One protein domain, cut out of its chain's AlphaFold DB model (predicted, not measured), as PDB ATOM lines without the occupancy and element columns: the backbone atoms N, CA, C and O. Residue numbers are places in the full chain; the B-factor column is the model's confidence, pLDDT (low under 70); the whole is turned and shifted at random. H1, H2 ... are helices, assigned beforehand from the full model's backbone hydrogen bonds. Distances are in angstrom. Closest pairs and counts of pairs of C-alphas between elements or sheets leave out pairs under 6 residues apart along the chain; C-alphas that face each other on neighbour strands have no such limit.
ATOM      1  N   VAL A   2      11.183 -47.054 -25.882       58.06
ATOM      2  CA  VAL A   2      10.126 -47.974 -25.377       58.06
ATOM      3  C   VAL A   2      10.311 -48.424 -23.912       58.06
ATOM      4  O   VAL A   2       9.344 -48.448 -23.165       58.06
ATOM      5  N   ALA A   3      11.544 -48.692 -23.465       64.12
ATOM      6  CA  ALA A   3      11.826 -49.124 -22.087       64.12
ATOM      7  C   ALA A   3      11.779 -48.014 -21.009       64.12
ATOM      8  O   ALA A   3      11.782 -48.326 -19.824       64.12
ATOM      9  N   ILE A   4      11.738 -46.725 -21.373       80.56
ATOM     10  CA  ILE A   4      11.796 -45.621 -20.391       80.56
ATOM     11  C   ILE A   4      10.464 -45.484 -19.644       80.56
ATOM     12  O   ILE A   4      10.452 -45.300 -18.430       80.56
ATOM     13  N   ILE A   5       9.347 -45.620 -20.364       78.50
ATOM     14  CA  ILE A   5       7.990 -45.510 -19.815       78.50
ATOM     15  C   ILE A   5       7.741 -46.542 -18.696       78.50
ATOM     16  O   ILE A   5       7.418 -46.110 -17.590       78.50
ATOM     17  N   PRO A   6       7.932 -47.868 -18.893       77.94
ATOM     18  CA  PRO A   6       7.705 -48.842 -17.823       77.94
ATOM     19  C   PRO A   6       8.662 -48.662 -16.636       77.94
ATOM     20  O   PRO A   6       8.246 -48.842 -15.496       77.94
ATOM     21  N   VAL A   7       9.914 -48.243 -16.863       80.06
ATOM     22  CA  VAL A   7      10.858 -47.951 -15.768       80.06
ATOM     23  C   VAL A   7      10.393 -46.749 -14.941       80.06
ATOM     24  O   VAL A   7      10.360 -46.837 -13.717       80.06
ATOM     25  N   ALA A   8       9.976 -45.653 -15.580       81.75
ATOM     26  CA  ALA A   8       9.458 -44.474 -14.884       81.75
ATOM     27  C   ALA A   8       8.164 -44.776 -14.106       81.75
ATOM     28  O   ALA A   8       8.021 -44.350 -12.961       81.75
ATOM     29  N   VAL A   9       7.253 -45.558 -14.696       84.94
ATOM     30  CA  VAL A   9       6.013 -46.013 -14.048       84.94
ATOM     31  C   VAL A   9       6.315 -46.898 -12.833       84.94
ATOM     32  O   VAL A   9       5.769 -46.657 -11.757       84.94
ATOM     33  N   ASN A  10       7.235 -47.860 -12.954       79.69
ATOM     34  CA  ASN A  10       7.645 -48.708 -11.832       79.69
ATOM     35  C   ASN A  10       8.309 -47.900 -10.707       79.69
ATOM     36  O   ASN A  10       7.971 -48.095  -9.543       79.69
ATOM     37  N   LEU A  11       9.199 -46.953 -11.030       83.94
ATOM     38  CA  LEU A  11       9.816 -46.067 -10.036       83.94
ATOM     39  C   LEU A  11       8.773 -45.211  -9.301       83.94
ATOM     40  O   LEU A  11       8.838 -45.089  -8.079       83.94
ATOM     41  N   PHE A  12       7.786 -44.670 -10.020       90.50
ATOM     42  CA  PHE A  12       6.679 -43.927  -9.419       90.50
ATOM     43  C   PHE A  12       5.873 -44.794  -8.441       90.50
ATOM     44  O   PHE A  12       5.642 -44.378  -7.303       90.50
ATOM     45  N   PHE A  13       5.504 -46.018  -8.834       82.50
ATOM     46  CA  PHE A  13       4.794 -46.941  -7.945       82.50
ATOM     47  C   PHE A  13       5.626 -47.355  -6.726       82.50
ATOM     48  O   PHE A  13       5.079 -47.409  -5.628       82.50
ATOM     49  N   ILE A  14       6.935 -47.585  -6.875       82.25
ATOM     50  CA  ILE A  14       7.827 -47.903  -5.747       82.25
ATOM     51  C   ILE A  14       7.848 -46.747  -4.737       82.25
ATOM     52  O   ILE A  14       7.643 -46.983  -3.549       82.25
ATOM     53  N   LEU A  15       8.005 -45.498  -5.188       87.19
ATOM     54  CA  LEU A  15       7.986 -44.320  -4.308       87.19
ATOM     55  C   LEU A  15       6.631 -44.136  -3.602       87.19
ATOM     56  O   LEU A  15       6.587 -43.822  -2.408       87.19
ATOM     57  N   LEU A  16       5.524 -44.367  -4.313       87.62
ATOM     58  CA  LEU A  16       4.170 -44.308  -3.755       87.62
ATOM     59  C   LEU A  16       3.972 -45.392  -2.682       87.62
ATOM     60  O   LEU A  16       3.540 -45.090  -1.572       87.62
ATOM     61  N   VAL A  17       4.368 -46.639  -2.955       83.81
ATOM     62  CA  VAL A  17       4.288 -47.744  -1.986       83.81
ATOM     63  C   VAL A  17       5.176 -47.480  -0.767       83.81
ATOM     64  O   VAL A  17       4.704 -47.612   0.362       83.81
ATOM     65  N   SER A  18       6.428 -47.053  -0.955       84.00
ATOM     66  CA  SER A  18       7.342 -46.746   0.154       84.00
ATOM     67  C   SER A  18       6.819 -45.620   1.050       84.00
ATOM     68  O   SER A  18       6.869 -45.742   2.274       84.00
ATOM     69  N   SER A  19       6.277 -44.549   0.464       88.88
ATOM     70  CA  SER A  19       5.704 -43.430   1.227       88.88
ATOM     71  C   SER A  19       4.403 -43.810   1.941       88.88
ATOM     72  O   SER A  19       4.242 -43.472   3.113       88.88
ATOM     73  N   ALA A  20       3.517 -44.583   1.305       88.19
ATOM     74  CA  ALA A  20       2.303 -45.105   1.935       88.19
ATOM     75  C   ALA A  20       2.613 -46.044   3.117       88.19
ATOM     76  O   ALA A  20       1.981 -45.948   4.171       88.19
ATOM     77  N   VAL A  21       3.621 -46.913   2.980       86.94
ATOM     78  CA  VAL A  21       4.091 -47.785   4.067       86.94
ATOM     79  C   VAL A  21       4.703 -46.971   5.208       86.94
ATOM     80  O   VAL A  21       4.340 -47.190   6.363       86.94
ATOM     81  N   ALA A  22       5.568 -45.997   4.911       87.06
ATOM     82  CA  ALA A  22       6.146 -45.120   5.929       87.06
ATOM     83  C   ALA A  22       5.059 -44.350   6.700       87.06
ATOM     84  O   ALA A  22       5.060 -44.355   7.931       87.06
ATOM     85  N   LEU A  23       4.081 -43.769   5.994       89.25
ATOM     86  CA  LEU A  23       2.931 -43.086   6.594       89.25
ATOM     87  C   LEU A  23       2.137 -44.020   7.522       89.25
ATOM     88  O   LEU A  23       1.774 -43.635   8.634       89.25
ATOM     89  N   ARG A  24       1.899 -45.265   7.091       87.44
ATOM     90  CA  ARG A  24       1.163 -46.277   7.859       87.44
ATOM     91  C   ARG A  24       1.901 -46.697   9.133       87.44
ATOM     92  O   ARG A  24       1.268 -46.822  10.182       87.44
ATOM     93  N   LEU A  25       3.222 -46.864   9.066       86.19
ATOM     94  CA  LEU A  25       4.063 -47.175  10.226       86.19
ATOM     95  C   LEU A  25       4.120 -46.000  11.215       86.19
ATOM     96  O   LEU A  25       3.932 -46.211  12.411       86.19
ATOM     97  N   ILE A  26       4.291 -44.766  10.729       89.06
ATOM     98  CA  ILE A  26       4.279 -43.549  11.560       89.06
ATOM     99  C   ILE A  26       2.914 -43.373  12.240       89.06
ATOM    100  O   ILE A  26       2.851 -43.132  13.444       89.06
ATOM    101  N   SER A  27       1.815 -43.569  11.504       89.62
ATOM    102  CA  SER A  27       0.453 -43.529  12.048       89.62
ATOM    103  C   SER A  27       0.253 -44.552  13.174       89.62
ATOM    104  O   SER A  27      -0.268 -44.199  14.234       89.62
ATOM    105  N   ARG A  28       0.714 -45.800  13.000       84.94
ATOM    106  CA  ARG A  28       0.616 -46.843  14.038       84.94
ATOM    107  C   ARG A  28       1.520 -46.586  15.242       84.94
ATOM    108  O   ARG A  28       1.076 -46.818  16.365       84.94
ATOM    109  N   TYR A  29       2.722 -46.051  15.023       84.38
ATOM    110  CA  TYR A  29       3.646 -45.646  16.086       84.38
ATOM    111  C   TYR A  29       3.044 -44.540  16.965       84.38
ATOM    112  O   TYR A  29       2.978 -44.693  18.183       84.38
ATOM    113  N   LEU A  30       2.505 -43.479  16.351       90.38
ATOM    114  CA  LEU A  30       1.808 -42.397  17.060       90.38
ATOM    115  C   LEU A  30       0.530 -42.875  17.772       90.38
ATOM    116  O   LEU A  30       0.172 -42.332  18.812       90.38
ATOM    117  N   SER A  31      -0.141 -43.903  17.242       89.50
ATOM    118  CA  SER A  31      -1.357 -44.479  17.838       89.50
ATOM    119  C   SER A  31      -1.089 -45.512  18.946       89.50
ATOM    120  O   SER A  31      -2.041 -46.057  19.500       89.50
ATOM    121  N   GLY A  32       0.175 -45.849  19.242       86.31
ATOM    122  CA  GLY A  32       0.535 -46.861  20.246       86.31
ATOM    123  C   GLY A  32       0.040 -48.285  19.936       86.31
ATOM    124  O   GLY A  32      -0.054 -49.122  20.836       86.31
ATOM    125  N   ALA A  33      -0.315 -48.575  18.681       83.50
ATOM    126  CA  ALA A  33      -0.915 -49.847  18.297       83.50
ATOM    127  C   ALA A  33       0.138 -50.968  18.215       83.50
ATOM    128  O   ALA A  33       1.207 -50.793  17.630       83.50
ATOM    129  N   LYS A  34      -0.182 -52.157  18.749       83.31
ATOM    130  CA  LYS A  34       0.653 -53.357  18.561       83.31
ATOM    131  C   LYS A  34       0.686 -53.757  17.082       83.31
ATOM    132  O   LYS A  34      -0.354 -53.730  16.424       83.31
ATOM    133  N   LEU A  35       1.855 -54.178  16.593       80.94
ATOM    134  CA  LEU A  35       1.989 -54.746  15.250       80.94
ATOM    135  C   LEU A  35       1.148 -56.024  15.122       80.94
ATOM    136  O   LEU A  35       1.085 -56.840  16.042       80.94
ATOM    137  N   TRP A  36       0.542 -56.193  13.952       82.00
ATOM    138  CA  TRP A  36      -0.182 -57.390  13.534       82.00
ATOM    139  C   TRP A  36       0.551 -58.084  12.378       82.00
ATOM    140  O   TRP A  36       1.466 -57.524  11.778       82.00
ATOM    141  N   TYR A  37       0.117 -59.300  12.032       82.38
ATOM    142  CA  TYR A  37       0.695 -60.093  10.937       82.38
ATOM    143  C   TYR A  37       0.803 -59.328   9.601       82.38
ATOM    144  O   TYR A  37       1.764 -59.527   8.865       82.38
ATOM    145  N   ASP A  38      -0.126 -58.409   9.320       80.50
ATOM    146  CA  ASP A  38      -0.095 -57.533   8.139       80.50
ATOM    147  C   ASP A  38       1.151 -56.625   8.089       80.50
ATOM    148  O   ASP A  38       1.805 -56.520   7.052       80.50
ATOM    149  N   ASP A  39       1.556 -56.036   9.223       84.31
ATOM    150  CA  ASP A  39       2.773 -55.217   9.287       84.31
ATOM    151  C   ASP A  39       4.024 -56.083   9.044       84.31
ATOM    152  O   ASP A  39       4.982 -55.639   8.413       84.31
ATOM    153  N   TRP A  40       4.005 -57.346   9.487       80.81
ATOM    154  CA  TRP A  40       5.103 -58.293   9.262       80.81
ATOM    155  C   TRP A  40       5.271 -58.657   7.781       80.81
ATOM    156  O   TRP A  40       6.401 -58.728   7.297       80.81
ATOM    157  N   PHE A  41       4.174 -58.812   7.030       79.88
ATOM    158  CA  PHE A  41       4.236 -58.990   5.573       79.88
ATOM    159  C   PHE A  41       4.796 -57.750   4.861       79.88
ATOM    160  O   PHE A  41       5.587 -57.888   3.929       79.88
ATOM    161  N   ILE A  42       4.459 -56.545   5.332       79.38
ATOM    162  CA  ILE A  42       5.015 -55.288   4.809       79.38
ATOM    163  C   ILE A  42       6.529 -55.203   5.070       79.38
ATOM    164  O   ILE A  42       7.290 -54.866   4.161       79.38
ATOM    165  N   PHE A  43       6.996 -55.562   6.271       77.25
ATOM    166  CA  PHE A  43       8.433 -55.627   6.562       77.25
ATOM    167  C   PHE A  43       9.151 -56.715   5.756       77.25
ATOM    168  O   PHE A  43      10.261 -56.472   5.287       77.25
ATOM    169  N   ALA A  44       8.528 -57.874   5.530       75.44
ATOM    170  CA  ALA A  44       9.076 -58.912   4.659       75.44
ATOM    171  C   ALA A  44       9.211 -58.426   3.203       75.44
ATOM    172  O   ALA A  44      10.253 -58.640   2.587       75.44
ATOM    173  N   ALA A  45       8.214 -57.704   2.681       73.38
ATOM    174  CA  ALA A  45       8.258 -57.110   1.345       73.38
ATOM    175  C   ALA A  45       9.339 -56.017   1.215       73.38
ATOM    176  O   ALA A  45      10.057 -55.989   0.219       73.38
ATOM    177  N   LEU A  46       9.509 -55.159   2.229       73.31
ATOM    178  CA  LEU A  46      10.587 -54.158   2.272       73.31
ATOM    179  C   LEU A  46      11.983 -54.784   2.415       73.31
ATOM    180  O   LEU A  46      12.955 -54.259   1.875       73.31
ATOM    181  N   ARG A  47      12.103 -55.889   3.163       68.12
ATOM    182  CA  ARG A  47      13.365 -56.617   3.347       68.12
ATOM    183  C   ARG A  47      13.748 -57.411   2.097       68.12
ATOM    184  O   ARG A  47      14.935 -57.548   1.827       68.12
ATOM    185  N   GLY A  48      12.762 -57.877   1.329       61.69
ATOM    186  CA  GLY A  48      12.902 -58.604   0.065       61.69
ATOM    187  C   GLY A  48      13.362 -57.757  -1.127       61.69
ATOM    188  O   GLY A  48      12.890 -57.980  -2.239       61.69
ATOM    189  N   GLY A  49      14.279 -56.807  -0.913       63.69
ATOM    190  CA  GLY A  49      14.934 -56.042  -1.982       63.69
ATOM    191  C   GLY A  49      15.845 -56.888  -2.882       63.69
ATOM    192  O   GLY A  49      16.294 -56.407  -3.921       63.69
TER     193      GLY A  49
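This is residues 2 to 49 of the 298 residues of the protein "Integral membrane protein" of Rutstroemia sp. NJR-2017a BBW (UniProt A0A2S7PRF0). One long, straight helix, H1, makes the length of a hook, and the chain turns at its far end and folds back into a short helix, H2, set slantwise near the later part of H1. Residues 2 to 16, of which 4 to 16 belong to H1, stick out free of the rest. The printed part has 48 residues with two named helices, H1 then H2, and no named strand; the class is all helix. It is loose, with a radius of gyration of the C-alphas of 13.8 A, and spans 46 by 19 by 12 A.

H1, residues 4 to 30, and H2, residues 37 to 47, are close but not clearly touching, with 1 pair of C-alphas within 8 A. This closest pair is Val 21 and Ile 42, 7.6 A apart. The helices run opposite ways at a steep tilt of 45 degrees, and their centres are 13.8 A apart. In both H1 and H2, every O i to N i+4 pair is within hydrogen-bond range.

H1 begins at C-alpha 4, at (11.796, -45.621, -20.391), and ends at C-alpha 30, at (1.808, -42.397, 17.060), 38.9 A from first to last C-alpha. A short link of 6 residues follows. H2 runs from C-alpha 37 to C-alpha 47, at (13.365, -56.617, 3.347), over 15.2 A.

The two C-alphas farthest apart are those of Val 2 and Gly 32, 46.6 A. Without the free stretch, the body of 33 residues spans 28 by 20 by 10 A. The printed part has no cut. The mean pLDDT of the printed part is 81.4, and residues 2 to 3 and 47 to 49 are under 70.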